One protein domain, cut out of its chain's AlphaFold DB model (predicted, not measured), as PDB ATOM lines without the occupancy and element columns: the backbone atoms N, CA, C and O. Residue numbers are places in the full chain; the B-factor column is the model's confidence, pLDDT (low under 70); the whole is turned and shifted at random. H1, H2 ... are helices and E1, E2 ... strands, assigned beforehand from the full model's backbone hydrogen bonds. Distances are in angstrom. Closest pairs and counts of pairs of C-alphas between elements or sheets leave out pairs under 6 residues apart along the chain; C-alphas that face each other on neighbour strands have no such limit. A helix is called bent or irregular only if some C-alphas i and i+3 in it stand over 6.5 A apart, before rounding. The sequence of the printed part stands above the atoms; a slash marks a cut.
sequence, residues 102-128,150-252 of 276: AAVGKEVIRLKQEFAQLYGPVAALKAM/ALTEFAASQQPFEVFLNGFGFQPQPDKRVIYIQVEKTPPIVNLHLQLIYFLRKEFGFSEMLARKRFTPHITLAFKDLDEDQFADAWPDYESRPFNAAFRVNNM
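What this domain is: This is residues 102 to 128 and 150 to 252 of the 276 residues of a protein of Chitinophaga sp. MD30 (UniProt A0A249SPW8). A twisted sheet of four strands, curled like part of a barrel, has helices H1 and H5 over one face, while H4, with H3 beside it, sits at one end of the sheet near the start of E1. A long link, residues 205 to 217, leads from H4 back to the edge strand E3. The printed part has 130 residues, with five named helices and four named strands in the order H1 H2 H3 E1 E2 H4 E3 H5 E4; the sheet runs E3 E2 E1 E4, antiparallel throughout, and the class is mixed. It is only just compact, close to loose, with a radius of gyration of the C-alphas of 16.3 A and spans of 44 by 31 by 24 A.

Where its parts are: Find C-alpha 161 at (311.482, 345.605, 306.329); from there E1, residues 161 to 173, runs 31.2 A and bends by 76 degrees at residue 167. E2, residues 176 to 183, bends by 57 degrees at residue 179. Look next for E3, residues 218 to 223, and E4, residues 244 to 249, which ends at C-alpha 249 at (315.890, 348.312, 307.921). H1, residues 102 to 119, begins at C-alpha 102 at (319.048, 358.273, 313.285) and is 25.5 A long. H2 is residues 123 to 126, H3 150 to 156, H4 187 to 204, 24.9 A long, and H5 228 to 239. H5 is irregular, but only just: C-alphas 233 and 236 are 6.8 A apart.

How they stand to each other: Start at the hairpin E1 and E2, where N 169 and O 180 are 2.8 A apart, within hydrogen-bond range. Across E3 and E2, look at N 181 and O 219, 2.8 A; across E1 and E4, at N 165 and O 245, 2.8 A. H1 and H5 lie on the same face, making two layers, helices on one face of a sheet. H1 is over E3 and E2 at a height over the sheet of 9.3 A, and H5 over E2 and E1 at 9.6 A. H1 touches H5 with residues 115 to 119 alone, at a steep tilt of 45 degrees, opposite ways; the closest C-alphas, of Tyr 119 and Gln 230, are 5.8 A apart. H1 touches H2, closest at the C-alphas of Lys 112 and Leu 125, 6.5 A. H2 only grazes the sheet with residues 123 to 125, and H4 with 187 to 192. H3, not on the sheet, is close to H4 but not clearly touching, the C-alphas of Phe 154 and Leu 196 being 7.9 A apart. Every O i to N i+4 pair is within hydrogen-bond range in H1, H3 and H4; H5 has 5 of 8, and H2 is too short for one.

The domain as a whole: The C-alphas farthest apart, of Glu 153 and Asp 229, are 46.0 A apart. Residues 129 to 149 are not printed, and C-alphas 128 and 150 are 23.9 A apart across the cut. Of the links printed whole, H4 to E3 is long. Mean pLDDT of the printed part is 95.6; residues 172, 174 and 175 are under 70.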
ATOM      1  N   ALA A 102     318.446 357.237 312.445       97.31
ATOM      2  CA  ALA A 102     319.048 358.273 313.285       97.31
ATOM      3  C   ALA A 102     318.163 358.701 314.472       97.31
ATOM      4  O   ALA A 102     318.698 358.994 315.537       97.31
ATOM      5  N   ALA A 103     316.837 358.736 314.307       97.94
ATOM      6  CA  ALA A 103     315.916 359.133 315.372       97.94
ATOM      7  C   ALA A 103     315.883 358.086 316.494       97.94
ATOM      8  O   ALA A 103     316.176 358.406 317.644       97.94
ATOM      9  N   VAL A 104     315.634 356.819 316.145       98.50
ATOM     10  CA  VAL A 104     315.622 355.710 317.110       98.50
ATOM     11  C   VAL A 104     317.008 355.513 317.723       98.50
ATOM     12  O   VAL A 104     317.133 355.335 318.927       98.50
ATOM     13  N   GLY A 105     318.074 355.614 316.927       98.19
ATOM     14  CA  GLY A 105     319.449 355.505 317.409       98.19
ATOM     15  C   GLY A 105     319.806 356.564 318.455       98.19
ATOM     16  O   GLY A 105     320.396 356.223 319.477       98.19
ATOM     17  N   LYS A 106     319.413 357.828 318.243       98.31
ATOM     18  CA  LYS A 106     319.605 358.901 319.233       98.31
ATOM     19  C   LYS A 106     318.875 358.601 320.538       98.31
ATOM     20  O   LYS A 106     319.466 358.755 321.601       98.31
ATOM     21  N   GLU A 107     317.639 358.121 320.454       98.44
ATOM     22  CA  GLU A 107     316.859 357.795 321.647       98.44
ATOM     23  C   GLU A 107     317.449 356.610 322.424       98.44
ATOM     24  O   GLU A 107     317.580 356.669 323.643       98.44
ATOM     25  N   VAL A 108     317.919 355.565 321.735       98.44
ATOM     26  CA  VAL A 108     318.615 354.455 322.407       98.44
ATOM     27  C   VAL A 108     319.915 354.924 323.067       98.44
ATOM     28  O   VAL A 108     320.244 354.465 324.158       98.44
ATOM     29  N   ILE A 109     320.668 355.833 322.439       98.31
ATOM     30  CA  ILE A 109     321.870 356.418 323.059       98.31
ATOM     31  C   ILE A 109     321.492 357.187 324.327       98.31
ATOM     32  O   ILE A 109     322.148 356.994 325.348       98.31
ATOM     33  N   ARG A 110     320.421 357.988 324.283       98.31
ATOM     34  CA  ARG A 110     319.902 358.711 325.451       98.31
ATOM     35  C   ARG A 110     319.566 357.748 326.592       98.31
ATOM     36  O   ARG A 110     320.014 357.970 327.709       98.31
ATOM     37  N   LEU A 111     318.867 356.647 326.303       98.19
ATOM     38  CA  LEU A 111     318.541 355.611 327.293       98.19
ATOM     39  C   LEU A 111     319.787 354.926 327.870       98.19
ATOM     40  O   LEU A 111     319.856 354.698 329.071       98.19
ATOM     41  N   LYS A 112     320.799 354.624 327.047       98.25
ATOM     42  CA  LYS A 112     322.072 354.065 327.538       98.25
ATOM     43  C   LYS A 112     322.810 355.036 328.465       98.25
ATOM     44  O   LYS A 112     323.407 354.602 329.442       98.25
ATOM     45  N   GLN A 113     322.805 356.328 328.136       98.38
ATOM     46  CA  GLN A 113     323.431 357.372 328.955       98.38
ATOM     47  C   GLN A 113     322.687 357.557 330.278       98.38
ATOM     48  O   GLN A 113     323.324 357.617 331.323       98.38
ATOM     49  N   GLU A 114     321.355 357.582 330.229       98.06
ATOM     50  CA  GLU A 114     320.485 357.617 331.407       98.06
ATOM     51  C   GLU A 114     320.755 356.412 332.320       98.06
ATOM     52  O   GLU A 114     321.013 356.587 333.506       98.06
ATOM     53  N   PHE A 115     320.801 355.198 331.758       97.94
ATOM     54  CA  PHE A 115     321.118 353.983 332.510       97.94
ATOM     55  C   PHE A 115     322.494 354.075 333.186       97.94
ATOM     56  O   PHE A 115     322.628 353.799 334.376       97.94
ATOM     57  N   ALA A 116     323.522 354.496 332.445       97.75
ATOM     58  CA  ALA A 116     324.870 354.655 332.981       97.75
ATOM     59  C   ALA A 116     324.936 355.694 334.111       97.75
ATOM     60  O   ALA A 116     325.643 355.489 335.092       97.75
ATOM     61  N   GLN A 117     324.198 356.798 333.981       98.00
ATOM     62  CA  GLN A 117     324.154 357.859 334.984       98.00
ATOM     63  C   GLN A 117     323.450 357.416 336.271       98.00
ATOM     64  O   GLN A 117     323.886 357.799 337.353       98.00
ATOM     65  N   LEU A 118     322.367 356.646 336.152       97.38
ATOM     66  CA  LEU A 118     321.554 356.227 337.294       97.38
ATOM     67  C   LEU A 118     322.136 355.013 338.024       97.38
ATOM     68  O   LEU A 118     322.115 354.992 339.249       97.38
ATOM     69  N   TYR A 119     322.678 354.031 337.294       97.12
ATOM     70  CA  TYR A 119     323.069 352.740 337.883       97.12
ATOM     71  C   TYR A 119     324.560 352.413 337.739       97.12
ATOM     72  O   TYR A 119     325.058 351.544 338.448       97.12
ATOM     73  N   GLY A 120     325.296 353.092 336.848       96.75
ATOM     74  CA  GLY A 120     326.756 352.964 336.714       96.75
ATOM     75  C   GLY A 120     327.306 352.217 335.482       96.75
ATOM     76  O   GLY A 120     328.364 352.625 334.998       96.75
ATOM     77  N   PRO A 121     326.667 351.167 334.923       95.69
ATOM     78  CA  PRO A 121     327.219 350.429 333.781       95.69
ATOM     79  C   PRO A 121     327.424 351.281 332.524       95.69
ATOM     80  O   PRO A 121     326.496 351.922 332.031       95.69
ATOM     81  N   VAL A 122     328.625 351.234 331.938       96.19
ATOM     82  CA  VAL A 122     329.022 352.038 330.763       96.19
ATOM     83  C   VAL A 122     329.434 351.192 329.560       96.19
ATOM     84  O   VAL A 122     329.629 351.733 328.466       96.19
ATOM     85  N   ALA A 123     329.583 349.870 329.692       93.94
ATOM     86  CA  ALA A 123     330.078 349.031 328.599       93.94
ATOM     87  C   ALA A 123     329.204 349.122 327.336       93.94
ATOM     88  O   ALA A 123     329.734 349.087 326.221       93.94
ATOM     89  N   ALA A 124     327.890 349.305 327.486       93.31
ATOM     90  CA  ALA A 124     326.948 349.484 326.379       93.31
ATOM     91  C   ALA A 124     327.160 350.769 325.566       93.31
ATOM     92  O   ALA A 124     326.767 350.802 324.396       93.31
ATOM     93  N   LEU A 125     327.803 351.794 326.134       93.81
ATOM     94  CA  LEU A 125     328.122 353.049 325.443       93.81
ATOM     95  C   LEU A 125     329.270 352.893 324.436       93.81
ATOM     96  O   LEU A 125     329.403 353.703 323.524       93.81
ATOM     97  N   LYS A 126     330.075 351.828 324.552       90.69
ATOM     98  CA  LYS A 126     331.217 351.557 323.658       90.69
ATOM     99  C   LYS A 126     330.803 351.045 322.276       90.69
ATOM    100  O   LYS A 126     331.640 350.931 321.382       90.69
ATOM    101  N   ALA A 127     329.529 350.700 322.100       88.56
ATOM    102  CA  ALA A 127     328.975 350.240 320.836       88.56
ATOM    103  C   ALA A 127     327.743 351.064 320.460       88.56
ATOM    104  O   ALA A 127     326.854 351.312 321.283       88.56
ATOM    105  N   MET A 128     327.657 351.422 319.178       93.44
ATOM    106  CA  MET A 128     326.453 352.027 318.614       93.44
ATOM    107  C   MET A 128     325.221 351.132 318.859       93.44
ATOM    108  O   MET A 128     325.368 349.908 318.944       93.44
ATOM    109  N   ALA A 150     330.387 338.957 299.426       98.44
ATOM    110  CA  ALA A 150     329.353 337.932 299.506       98.44
ATOM    111  C   ALA A 150     328.180 338.370 300.401       98.44
ATOM    112  O   ALA A 150     327.021 338.121 300.078       98.44
ATOM    113  N   LEU A 151     328.446 339.080 301.506       98.50
ATOM    114  CA  LEU A 151     327.395 339.634 302.362       98.50
ATOM    115  C   LEU A 151     326.614 340.754 301.662       98.50
ATOM    116  O   LEU A 151     325.421 340.908 301.917       98.50
ATOM    117  N   THR A 152     327.267 341.540 300.802       98.50
ATOM    118  CA  THR A 152     326.599 342.580 300.003       98.50
ATOM    119  C   THR A 152     325.646 341.953 298.991       98.50
ATOM    120  O   THR A 152     324.493 342.372 298.911       98.50
ATOM    121  N   GLU A 153     326.082 340.913 298.282       98.06
ATOM    122  CA  GLU A 153     325.234 340.163 297.349       98.06
ATOM    123  C   GLU A 153     324.083 339.448 298.069       98.06
ATOM    124  O   GLU A 153     322.925 339.557 297.659       98.06
ATOM    125  N   PHE A 154     324.375 338.801 299.203       98.44
ATOM    126  CA  PHE A 154     323.349 338.220 300.063       98.44
ATOM    127  C   PHE A 154     322.314 339.278 300.458       98.44
ATOM    128  O   PHE A 154     321.127 339.066 300.231       98.44
ATOM    129  N   ALA A 155     322.737 340.436 300.979       98.38
ATOM    130  CA  ALA A 155     321.829 341.508 301.386       98.38
ATOM    131  C   ALA A 155     320.985 342.041 300.218       98.38
ATOM    132  O   ALA A 155     319.789 342.259 300.394       98.38
ATOM    133  N   ALA A 156     321.568 342.178 299.024       97.88
ATOM    134  CA  ALA A 156     320.867 342.652 297.832       97.88
ATOM    135  C   ALA A 156     319.674 341.761 297.436       97.88
ATOM    136  O   ALA A 156     318.708 342.268 296.866       97.88
ATOM    137  N   SER A 157     319.718 340.464 297.774       96.62
ATOM    138  CA  SER A 157     318.616 339.506 297.575       96.62
ATOM    139  C   SER A 157     317.507 339.574 298.637       96.62
ATOM    140  O   SER A 157     316.434 339.000 298.454       96.62
ATOM    141  N   GLN A 158     317.750 340.257 299.756       97.56
ATOM    142  CA  GLN A 158     316.796 340.392 300.857       97.56
ATOM    143  C   GLN A 158     315.905 341.613 300.643       97.56
ATOM    144  O   GLN A 158     316.336 342.599 300.058       97.56
ATOM    145  N   GLN A 159     314.686 341.600 301.175       96.19
ATOM    146  CA  GLN A 159     313.788 342.757 301.105       96.19
ATOM    147  C   GLN A 159     313.948 343.663 302.335       96.19
ATOM    148  O   GLN A 159     314.032 343.137 303.445       96.19
ATOM    149  N   PRO A 160     313.963 345.004 302.185       98.00
ATOM    150  CA  PRO A 160     313.858 345.924 303.316       98.00
ATOM    151  C   PRO A 160     312.567 345.699 304.115       98.00
ATOM    152  O   PRO A 160     311.518 345.408 303.540       98.00
ATOM    153  N   PHE A 161     312.616 345.877 305.435       98.44
ATOM    154  CA  PHE A 161     311.482 345.605 306.329       98.44
ATOM    155  C   PHE A 161     311.430 346.570 307.514       98.44
ATOM    156  O   PHE A 161     312.417 347.228 307.833       98.44
ATOM    157  N   GLU A 162     310.273 346.648 308.172       98.56
ATOM    158  CA  GLU A 162     310.101 347.396 309.421       98.56
ATOM    159  C   GLU A 162     310.470 346.541 310.637       98.56
ATOM    160  O   GLU A 162     310.144 345.352 310.714       98.56
ATOM    161  N   VAL A 163     311.132 347.171 311.603       98.69
ATOM    162  CA  VAL A 163     311.412 346.628 312.932       98.69
ATOM    163  C   VAL A 163     310.629 347.419 313.965       98.69
ATOM    164  O   VAL A 163     310.626 348.647 313.921       98.69
ATOM    165  N   PHE A 164     310.041 346.709 314.927       98.69
ATOM    166  CA  PHE A 164     309.300 347.281 316.045       98.69
ATOM    167  C   PHE A 164     310.033 347.000 317.357       98.69
ATOM    168  O   PHE A 164     310.525 345.889 317.588       98.69
ATOM    169  N   LEU A 165     310.138 348.030 318.189       98.69
ATOM    170  CA  LEU A 165     310.704 347.999 319.529       98.69
ATOM    171  C   LEU A 165     309.574 348.226 320.526       98.69
ATOM    172  O   LEU A 165     308.842 349.204 320.376       98.69
ATOM    173  N   ASN A 166     309.455 347.348 321.520       97.81
ATOM    174  CA  ASN A 166     308.330 347.357 322.451       97.81
ATOM    175  C   ASN A 166     308.772 346.948 323.861       97.81
ATOM    176  O   ASN A 166     308.963 345.772 324.162       97.81
ATOM    177  N   GLY A 167     308.960 347.946 324.716       98.06
ATOM    178  CA  GLY A 167     309.368 347.781 326.102       98.06
ATOM    179  C   GLY A 167     310.793 347.257 326.275       98.06
ATOM    180  O   GLY A 167     311.636 347.275 325.366       98.06
ATOM    181  N   PHE A 168     311.057 346.791 327.490       98.19
ATOM    182  CA  PHE A 168     312.361 346.314 327.924       98.19
ATOM    183  C   PHE A 168     312.292 344.854 328.352       98.19
ATOM    184  O   PHE A 168     311.241 344.310 328.684       98.19
ATOM    185  N   GLY A 169     313.428 344.181 328.292       96.25
ATOM    186  CA  GLY A 169     313.584 342.811 328.739       96.25
ATOM    187  C   GLY A 169     314.946 342.620 329.374       96.25
ATOM    188  O   GLY A 169     315.837 343.466 329.262       96.25
ATOM    189  N   PHE A 170     315.113 341.470 330.009       95.00
ATOM    190  CA  PHE A 170     316.392 341.061 330.552       95.00
ATOM    191  C   PHE A 170     316.727 339.629 330.163       95.00
ATOM    192  O   PHE A 170     315.883 338.863 329.683       95.00
ATOM    193  N   GLN A 171     317.999 339.276 330.319       87.44
ATOM    194  CA  GLN A 171     318.447 337.896 330.237       87.44
ATOM    195  C   GLN A 171     319.084 337.510 331.575       87.44
ATOM    196  O   GLN A 171     320.179 337.988 331.875       87.44
ATOM    197  N   PRO A 172     318.418 336.664 332.381       65.69
ATOM    198  CA  PRO A 172     318.958 336.207 333.651       65.69
ATOM    199  C   PRO A 172     319.914 335.051 333.395       65.69
ATOM    200  O   PRO A 172     319.520 333.886 333.339       65.69
ATOM    201  N   GLN A 173     321.185 335.368 333.191       73.81
ATOM    202  CA  GLN A 173     322.248 334.389 333.383       73.81
ATOM    203  C   GLN A 173     323.028 334.801 334.633       73.81
ATOM    204  O   GLN A 173     323.371 335.982 334.721       73.81
ATOM    205  N   PRO A 174     323.322 333.869 335.565       63.34
ATOM    206  CA  PRO A 174     324.032 334.175 336.814       63.34
ATOM    207  C   PRO A 174     325.312 334.994 336.593       63.34
ATOM    208  O   PRO A 174     325.609 335.915 337.347       63.34
ATOM    209  N   ASP A 175     325.999 334.734 335.477       68.81
ATOM    210  CA  ASP A 175     327.284 335.356 335.141       68.81
ATOM    211  C   ASP A 175     327.156 336.491 334.104       68.81
ATOM    212  O   ASP A 175     328.147 337.126 333.738       68.81
ATOM    213  N   LYS A 176     325.957 336.702 333.539       74.25
ATOM    214  CA  LYS A 176     325.705 337.641 332.432       74.25
ATOM    215  C   LYS A 176     324.316 338.256 332.544       74.25
ATOM    216  O   LYS A 176     323.387 337.852 331.844       74.25
ATOM    217  N   ARG A 177     324.204 339.279 333.386       89.81
ATOM    218  CA  ARG A 177     323.031 340.154 333.431       89.81
ATOM    219  C   ARG A 177     323.054 341.093 332.233       89.81
ATOM    220  O   ARG A 177     324.074 341.712 331.920       89.81
ATOM    221  N   VAL A 178     321.928 341.155 331.536       94.88
ATOM    222  CA  VAL A 178     321.727 342.044 330.393       94.88
ATOM    223  C   VAL A 178     320.346 342.655 330.520       94.88
ATOM    224  O   VAL A 178     319.384 341.902 330.644       94.88
ATOM    225  N   ILE A 179     320.257 343.980 330.430       97.00
ATOM    226  CA  ILE A 179     319.002 344.709 330.207       97.00
ATOM    227  C   ILE A 179     319.027 345.239 328.775       97.00
ATOM    228  O   ILE A 179     320.049 345.739 328.288       97.00
ATOM    229  N   TYR A 180     317.915 345.087 328.066       98.06
ATOM    230  CA  TYR A 180     317.810 345.418 326.652       98.06
ATOM    231  C   TYR A 180     316.426 345.952 326.286       98.06
ATOM    232  O   TYR A 180     315.435 345.678 326.955       98.06
ATOM    233  N   ILE A 181     316.356 346.678 325.175       98.56
ATOM    234  CA  ILE A 181     315.102 346.994 324.490       98.56
ATOM    235  C   ILE A 181     314.668 345.760 323.706       98.56
ATOM    236  O   ILE A 181     315.478 345.182 322.963       98.56
ATOM    237  N   GLN A 182     313.409 345.350 323.866       98.12
ATOM    238  CA  GLN A 182     312.882 344.205 323.133       98.12
ATOM    239  C   GLN A 182     312.661 344.574 321.670       98.12
ATOM    240  O   GLN A 182     312.150 345.645 321.347       98.12
ATOM    241  N   VAL A 183     313.031 343.656 320.784       98.56
ATOM    242  CA  VAL A 183     312.697 343.729 319.366       98.56
ATOM    243  C   VAL A 183     311.625 342.685 319.098       98.56
ATOM    244  O   VAL A 183     311.812 341.506 319.419       98.56
ATOM    245  N   GLU A 184     310.525 343.092 318.479       98.31
ATOM    246  CA  GLU A 184     309.461 342.160 318.126       98.31
ATOM    247  C   GLU A 184     309.952 341.133 317.094       98.31
ATOM    248  O   GLU A 184     310.567 341.463 316.075       98.31
ATOM    249  N   LYS A 185     309.679 339.849 317.353       97.25
ATOM    250  CA  LYS A 185     310.066 338.736 316.474       97.25
ATOM    251  C   LYS A 185     309.095 338.601 315.304       97.25
ATOM    252  O   LYS A 185     308.293 337.673 315.251       97.25
ATOM    253  N   THR A 186     309.184 339.522 314.356       98.38
ATOM    254  CA  THR A 186     308.391 339.471 313.124       98.38
ATOM    255  C   THR A 186     308.980 338.467 312.118       98.38
ATOM    256  O   THR A 186     310.186 338.188 312.148       98.38
ATOM    257  N   PRO A 187     308.177 337.915 311.185       98.44
ATOM    258  CA  PRO A 187     308.691 337.001 310.166       98.44
ATOM    259  C   PRO A 187     309.882 337.548 309.351       98.44
ATOM    260  O   PRO A 187     310.832 336.790 309.161       98.44
ATOM    261  N   PRO A 188     309.925 338.831 308.922       98.25
ATOM    262  CA  PRO A 188     311.062 339.362 308.164       98.25
ATOM    263  C   PRO A 188     312.412 339.258 308.884       98.25
ATOM    264  O   PRO A 188     313.370 338.746 308.305       98.25
ATOM    265  N   ILE A 189     312.502 339.672 310.156       98.44
ATOM    266  CA  ILE A 189     313.777 339.644 310.891       98.44
ATOM    267  C   ILE A 189     314.206 338.212 311.241       98.44
ATOM    268  O   ILE A 189     315.396 337.892 311.210       98.44
ATOM    269  N   VAL A 190     313.243 337.330 311.531       98.44
ATOM    270  CA  VAL A 190     313.507 335.906 311.785       98.44
ATOM    271  C   VAL A 190     314.010 335.217 310.515       98.44
ATOM    272  O   VAL A 190     315.008 334.497 310.566       98.44
ATOM    273  N   ASN A 191     313.373 335.476 309.371       98.44
ATOM    274  CA  ASN A 191     313.772 334.906 308.086       98.44
ATOM    275  C   ASN A 191     315.149 335.410 307.651       98.44
ATOM    276  O   ASN A 191     315.981 334.588 307.267       98.44
ATOM    277  N   LEU A 192     315.424 336.715 307.782       98.56
ATOM    278  CA  LEU A 192     316.747 337.281 307.502       98.56
ATOM    279  C   LEU A 192     317.831 336.564 308.316       98.56
ATOM    280  O   LEU A 192     318.847 336.152 307.759       98.56
ATOM    281  N   HIS A 193     317.612 336.393 309.624       98.69
ATOM    282  CA  HIS A 193     318.558 335.689 310.483       98.69
ATOM    283  C   HIS A 193     318.780 334.249 310.006       98.69
ATOM    284  O   HIS A 193     319.921 333.850 309.785       98.69
ATOM    285  N   LEU A 194     317.715 333.470 309.795       98.44
ATOM    286  CA  LEU A 194     317.843 332.072 309.369       98.44
ATOM    287  C   LEU A 194     318.572 331.931 308.026       98.44
ATOM    288  O   LEU A 194     319.431 331.054 307.893       98.44
ATOM    289  N   GLN A 195     318.266 332.797 307.059       98.50
ATOM    290  CA  GLN A 195     318.932 332.812 305.758       98.50
ATOM    291  C   GLN A 195     320.407 333.202 305.886       98.50
ATOM    292  O   GLN A 195     321.255 332.525 305.305       98.50
ATOM    293  N   LEU A 196     320.733 334.215 306.699       98.69
ATOM    294  CA  LEU A 196     322.120 334.616 306.945       98.69
ATOM    295  C   LEU A 196     322.914 333.476 307.588       98.69
ATOM    296  O   LEU A 196     324.020 333.171 307.159       98.69
ATOM    297  N   ILE A 197     322.353 332.816 308.602       98.31
ATOM    298  CA  ILE A 197     323.009 331.694 309.276       98.31
ATOM    299  C   ILE A 197     323.263 330.536 308.308       98.31
ATOM    300  O   ILE A 197     324.349 329.956 308.324       98.31
ATOM    301  N   TYR A 198     322.293 330.200 307.457       98.38
ATOM    302  CA  TYR A 198     322.482 329.182 306.424       98.38
ATOM    303  C   TYR A 198     323.595 329.574 305.444       98.38
ATOM    304  O   TYR A 198     324.501 328.779 305.200       98.38
ATOM    305  N   PHE A 199     323.563 330.812 304.951       98.56
ATOM    306  CA  PHE A 199     324.576 331.376 304.062       98.56
ATOM    307  C   PHE A 199     325.983 331.312 304.676       98.56
ATOM    308  O   PHE A 199     326.892 330.760 304.065       98.56
ATOM    309  N   LEU A 200     326.167 331.769 305.918       98.44
ATOM    310  CA  LEU A 200     327.470 331.753 306.597       98.44
ATOM    311  C   LEU A 200     327.997 330.334 306.845       98.44
ATOM    312  O   LEU A 200     329.198 330.082 306.744       98.44
ATOM    313  N   ARG A 201     327.113 329.384 307.169       97.94
ATOM    314  CA  ARG A 201     327.494 327.971 307.327       97.94
ATOM    315  C   ARG A 201     327.941 327.367 305.998       97.94
ATOM    316  O   ARG A 201     328.928 326.640 305.971       97.94
ATOM    317  N   LYS A 202     327.215 327.662 304.918       97.94
ATOM    318  CA  LYS A 202     327.447 327.086 303.594       97.94
ATOM    319  C   LYS A 202     328.674 327.684 302.904       97.94
ATOM    320  O   LYS A 202     329.533 326.931 302.467       97.94
ATOM    321  N   GLU A 203     328.752 329.009 302.826       97.56
ATOM    322  CA  GLU A 203     329.767 329.711 302.030       97.56
ATOM    323  C   GLU A 203     331.064 329.955 302.823       97.56
ATOM    324  O   GLU A 203     332.147 329.980 302.252       97.56
ATOM    325  N   PHE A 204     330.981 330.070 304.156       96.94
ATOM    326  CA  PHE A 204     332.131 330.392 305.018       96.94
ATOM    327  C   PHE A 204     332.468 329.310 306.051       96.94
ATOM    328  O   PHE A 204     333.354 329.503 306.886       96.94
ATOM    329  N   GLY A 205     331.766 328.173 306.032       97.06
ATOM    330  CA  GLY A 205     332.046 327.045 306.922       97.06
ATOM    331  C   GLY A 205     331.816 327.343 308.407       97.06
ATOM    332  O   GLY A 205     332.442 326.713 309.264       97.06
ATOM    333  N   PHE A 206     330.956 328.311 308.747       97.38
ATOM    334  CA  PHE A 206     330.658 328.611 310.150       97.38
ATOM    335  C   PHE A 206     330.064 327.372 310.830       97.38
ATOM    336  O   PHE A 206     329.182 326.706 310.292       97.38
ATOM    337  N   SER A 207     330.524 327.070 312.046       97.19
ATOM    338  CA  SER A 207     329.994 325.939 312.809       97.19
ATOM    339  C   SER A 207     328.569 326.206 313.292       97.19
ATOM    340  O   SER A 207     328.136 327.354 313.432       97.19
ATOM    341  N   GLU A 208     327.845 325.142 313.647       94.25
ATOM    342  CA  GLU A 208     326.495 325.290 314.195       94.25
ATOM    343  C   GLU A 208     326.449 326.096 315.492       94.25
ATOM    344  O   GLU A 208     325.462 326.781 315.763       94.25
ATOM    345  N   MET A 209     327.520 326.005 316.281       94.00
ATOM    346  CA  MET A 209     327.671 326.718 317.542       94.00
ATOM    347  C   MET A 209     327.931 328.211 317.331       94.00
ATOM    348  O   MET A 209     327.501 329.013 318.158       94.00
ATOM    349  N   LEU A 210     328.617 328.581 316.248       94.25
ATOM    350  CA  LEU A 210     328.903 329.976 315.923       94.25
ATOM    351  C   LEU A 210     327.705 330.652 315.252       94.25
ATOM    352  O   LEU A 210     327.296 331.742 315.645       94.25
ATOM    353  N   ALA A 211     327.124 329.978 314.264       95.00
ATOM    354  CA  ALA A 211     325.993 330.453 313.487       95.00
ATOM    355  C   ALA A 211     324.730 329.713 313.948       95.00
ATOM    356  O   ALA A 211     324.285 328.763 313.310       95.00
ATOM    357  N   ARG A 212     324.191 330.059 315.121       94.88
ATOM    358  CA  ARG A 212     323.065 329.334 315.748       94.88
ATOM    359  C   ARG A 212     321.731 329.809 315.182       94.88
ATOM    360  O   ARG A 212     321.542 331.001 315.029       94.88
ATOM    361  N   LYS A 213     320.771 328.892 315.005       95.12
ATOM    362  CA  LYS A 213     319.383 329.224 314.609       95.12
ATOM    363  C   LYS A 213     318.558 329.888 315.723       95.12
ATOM    364  O   LYS A 213     317.501 330.450 315.459       95.12
ATOM    365  N   ARG A 214     318.976 329.746 316.989       94.19
ATOM    366  CA  ARG A 214     318.274 330.358 318.127       94.19
ATOM    367  C   ARG A 214     318.515 331.863 318.088       94.19
ATOM    368  O   ARG A 214     319.654 332.295 318.219       94.19
ATOM    369  N   PHE A 215     317.427 332.622 318.009       95.31
ATOM    370  CA  PHE A 215     317.469 334.064 317.825       95.31
ATOM    371  C   PHE A 215     316.554 334.783 318.815       95.31
ATOM    372  O   PHE A 215     315.355 334.499 318.906       95.31
ATOM    373  N   THR A 216     317.133 335.726 319.551       95.38
ATOM    374  CA  THR A 216     316.421 336.670 320.416       95.38
ATOM    375  C   THR A 216     316.913 338.061 320.033       95.38
ATOM    376  O   THR A 216     317.941 338.488 320.559       95.38
ATOM    377  N   PRO A 217     316.269 338.729 319.057       97.56
ATOM    378  CA  PRO A 217     316.667 340.068 318.665       97.56
ATOM    379  C   PRO A 217     316.407 341.026 319.825       97.56
ATOM    380  O   PRO A 217     315.385 340.945 320.501       97.56
ATOM    381  N   HIS A 218     317.366 341.905 320.066       98.06
ATOM    382  CA  HIS A 218     317.304 342.905 321.118       98.06
ATOM    383  C   HIS A 218     318.311 344.015 320.821       98.06
ATOM    384  O   HIS A 218     319.239 343.816 320.029       98.06
ATOM    385  N   ILE A 219     318.147 345.160 321.484       98.38
ATOM    386  CA  ILE A 219     319.160 346.217 321.528       98.38
ATOM    387  C   ILE A 219     319.616 346.374 322.974       98.38
ATOM    388  O   ILE A 219     318.849 346.786 323.838       98.38
ATOM    389  N   THR A 220     320.867 346.027 323.251       97.44
ATOM    390  CA  THR A 220     321.429 346.048 324.607       97.44
ATOM    391  C   THR A 220     321.517 347.470 325.165       97.44
ATOM    392  O   THR A 220     322.095 348.344 324.515       97.44
ATOM    393  N   LEU A 221     321.014 347.673 326.389       97.06
ATOM    394  CA  LEU A 221     321.157 348.908 327.167       97.06
ATOM    395  C   LEU A 221     322.264 348.819 328.216       97.06
ATOM    396  O   LEU A 221     323.008 349.779 328.374       97.06
ATOM    397  N   ALA A 222     322.403 347.666 328.873       95.94
ATOM    398  CA  ALA A 222     323.434 347.414 329.878       95.94
ATOM    399  C   ALA A 222     323.849 345.939 329.843       95.94
ATOM    400  O   ALA A 222     323.007 345.052 329.677       95.94
ATOM    401  N   PHE A 223     325.153 345.678 329.947       94.38
ATOM    402  CA  PHE A 223     325.736 344.334 329.948       94.38
ATOM    403  C   PHE A 223     327.185 344.384 330.432       94.38
ATOM    404  O   PHE A 223     327.814 345.429 330.333       94.38
ATOM    405  N   LYS A 224     327.756 343.229 330.796       91.31
ATOM    406  CA  LYS A 224     329.186 343.007 331.102       91.31
ATOM    407  C   LYS A 224     329.701 343.678 332.379       91.31
ATOM    408  O   LYS A 224     330.364 342.995 333.147       91.31
ATOM    409  N   ASP A 225     329.438 344.960 332.582       93.69
ATOM    410  CA  ASP A 225     329.753 345.716 333.800       93.69
ATOM    411  C   ASP A 225     328.505 346.019 334.643       93.69
ATOM    412  O   ASP A 225     328.554 346.890 335.496       93.69
ATOM    413  N   LEU A 226     327.409 345.289 334.393       93.75
ATOM    414  CA  LEU A 226     326.193 345.281 335.203       93.75
ATOM    415  C   LEU A 226     326.286 344.169 336.258       93.75
ATOM    416  O   LEU A 226     326.163 342.974 335.939       93.75
ATOM    417  N   ASP A 227     326.531 344.551 337.506       92.69
ATOM    418  CA  ASP A 227     326.538 343.628 338.638       92.69
ATOM    419  C   ASP A 227     325.117 343.284 339.132       92.69
ATOM    420  O   ASP A 227     324.126 343.568 338.456       92.69
ATOM    421  N   GLU A 228     325.030 342.492 340.202       91.88
ATOM    422  CA  GLU A 228     323.757 341.976 340.715       91.88
ATOM    423  C   GLU A 228     322.939 343.053 341.420       91.88
ATOM    424  O   GLU A 228     321.752 343.183 341.124       91.88
ATOM    425  N   ASP A 229     323.583 343.855 342.268       93.50
ATOM    426  CA  ASP A 229     322.941 344.938 343.013       93.50
ATOM    427  C   ASP A 229     322.445 346.017 342.042       93.50
ATOM    428  O   ASP A 229     321.270 346.377 342.050       93.50
ATOM    429  N   GLN A 230     323.287 346.422 341.084       95.12
ATOM    430  CA  GLN A 230     322.903 347.357 340.023       95.12
ATOM    431  C   GLN A 230     321.731 346.844 339.183       95.12
ATOM    432  O   GLN A 230     320.901 347.626 338.724       95.12
ATOM    433  N   PHE A 231     321.657 345.534 338.927       94.94
ATOM    434  CA  PHE A 231     320.525 344.954 338.208       94.94
ATOM    435  C   PHE A 231     319.250 344.969 339.052       94.94
ATOM    436  O   PHE A 231     318.188 345.301 338.521       94.94
ATOM    437  N   ALA A 232     319.351 344.605 340.333       93.62
ATOM    438  CA  ALA A 232     318.228 344.608 341.264       93.62
ATOM    439  C   ALA A 232     317.646 346.018 341.441       93.62
ATOM    440  O   ALA A 232     316.424 346.159 341.489       93.62
ATOM    441  N   ASP A 233     318.505 347.038 341.444       95.38
ATOM    442  CA  ASP A 233     318.110 348.446 341.505       95.38
ATOM    443  C   ASP A 233     317.511 348.938 340.179       95.38
ATOM    444  O   ASP A 233     316.512 349.652 340.174       95.38
ATOM    445  N   ALA A 234     318.089 348.545 339.038       96.06
ATOM    446  CA  ALA A 234     317.677 349.065 337.736       96.06
ATOM    447  C   ALA A 234     316.415 348.414 337.163       96.06
ATOM    448  O   ALA A 234     315.595 349.095 336.551       96.06
ATOM    449  N   TRP A 235     316.255 347.092 337.283       95.88
ATOM    450  CA  TRP A 235     315.173 346.382 336.588       95.88
ATOM    451  C   TRP A 235     313.756 346.890 336.929       95.88
ATOM    452  O   TRP A 235     312.980 347.064 335.983       95.88
ATOM    453  N   PRO A 236     313.407 347.204 338.196       96.12
ATOM    454  CA  PRO A 236     312.082 347.724 338.546       96.12
ATOM    455  C   PRO A 236     311.673 348.979 337.759       96.12
ATOM    456  O   PRO A 236     310.513 349.107 337.364       96.12
ATOM    457  N   ASP A 237     312.631 349.862 337.461       96.06
ATOM    458  CA  ASP A 237     312.386 351.114 336.733       96.06
ATOM    459  C   ASP A 237     312.147 350.894 335.232       96.06
ATOM    460  O   ASP A 237     311.549 351.737 334.562       96.06
ATOM    461  N   TYR A 238     312.602 349.764 334.681       96.38
ATOM    462  CA  TYR A 238     312.480 349.447 333.254       96.38
ATOM    463  C   TYR A 238     311.393 348.414 332.959       96.38
ATOM    464  O   TYR A 238     310.839 348.438 331.863       96.38
ATOM    465  N   GLU A 239     311.050 347.539 333.906       95.38
ATOM    466  CA  GLU A 239     310.083 346.453 333.697       95.38
ATOM    467  C   GLU A 239     308.709 346.959 333.234       95.38
ATOM    468  O   GLU A 239     308.097 346.377 332.340       95.38
ATOM    469  N   SER A 240     308.242 348.072 333.808       90.88
ATOM    470  CA  SER A 240     306.935 348.671 333.497       90.88
ATOM    471  C   SER A 240     307.016 349.922 332.617       90.88
ATOM    472  O   SER A 240     305.986 350.485 332.235       90.88
ATOM    473  N   ARG A 241     308.227 350.374 332.268       96.06
ATOM    474  CA  ARG A 241     308.418 351.615 331.516       96.06
ATOM    475  C   ARG A 241     308.011 351.429 330.054       96.06
ATOM    476  O   ARG A 241     308.575 350.576 329.365       96.06
ATOM    477  N   PRO A 242     307.095 352.259 329.523       95.88
ATOM    478  CA  PRO A 242     306.725 352.178 328.123       95.88
ATOM    479  C   PRO A 242     307.879 352.662 327.243       95.88
ATOM    480  O   PRO A 242     308.451 353.733 327.454       95.88
ATOM    481  N   PHE A 243     308.177 351.890 326.207       97.69
ATOM    482  CA  PHE A 243     309.061 352.302 325.129       97.69
ATOM    483  C   PHE A 243     308.551 351.707 323.826       97.69
ATOM    484  O   PHE A 243     308.486 350.491 323.697       97.69
ATOM    485  N   ASN A 244     308.176 352.554 322.872       98.12
ATOM    486  CA  ASN A 244     307.670 352.115 321.578       98.12
ATOM    487  C   ASN A 244     308.375 352.897 320.479       98.12
ATOM    488  O   ASN A 244     308.374 354.128 320.488       98.12
ATOM    489  N   ALA A 245     308.972 352.184 319.533       98.44
ATOM    490  CA  ALA A 245     309.613 352.789 318.378       98.44
ATOM    491  C   ALA A 245     309.578 351.831 317.190       98.44
ATOM    492  O   ALA A 245     309.569 350.616 317.360       98.44
ATOM    493  N   ALA A 246     309.610 352.379 315.981       98.44
ATOM    494  CA  ALA A 246     309.729 351.597 314.761       98.44
ATOM    495  C   ALA A 246     310.762 352.218 313.822       98.44
ATOM    496  O   ALA A 246     310.991 353.433 313.837       98.44
ATOM    497  N   PHE A 247     311.414 351.381 313.024       98.69
ATOM    498  CA  PHE A 247     312.316 351.853 311.984       98.69
ATOM    499  C   PHE A 247     312.442 350.869 310.826       98.69
ATOM    500  O   PHE A 247     312.509 349.651 311.008       98.69
ATOM    501  N   ARG A 248     312.619 351.436 309.631       98.31
ATOM    502  CA  ARG A 248     312.946 350.688 308.424       98.31
ATOM    503  C   ARG A 248     314.397 350.220 308.412       98.31
ATOM    504  O   ARG A 248     315.328 351.028 308.490       98.31
ATOM    505  N   VAL A 249     314.594 348.927 308.205       98.38
ATOM    506  CA  VAL A 249     315.890 348.312 307.921       98.38
ATOM    507  C   VAL A 249     316.113 348.310 306.415       98.38
ATOM    508  O   VAL A 249     315.525 347.519 305.686       98.38
ATOM    509  N   ASN A 250     317.004 349.189 305.959       97.88
ATOM    510  CA  ASN A 250     317.424 349.255 304.554       97.88
ATOM    511  C   ASN A 250     318.821 348.669 304.320       97.88
ATOM    512  O   ASN A 250     319.250 348.551 303.179       97.88
ATOM    513  N   ASN A 251     319.576 348.383 305.385       98.31
ATOM    514  CA  ASN A 251     320.959 347.929 305.280       98.31
ATOM    515  C   ASN A 251     321.290 346.943 306.396       98.31
ATOM    516  O   ASN A 251     320.838 347.095 307.533       98.31
ATOM    517  N   MET A 252     322.151 345.994 306.062       98.44
ATOM    518  CA  MET A 252     322.888 345.167 307.001       98.44
ATOM    519  C   MET A 252     324.341 345.631 307.029       98.44
ATOM    520  O   MET A 252     324.841 346.188 306.053       98.44
TER     521      MET A 252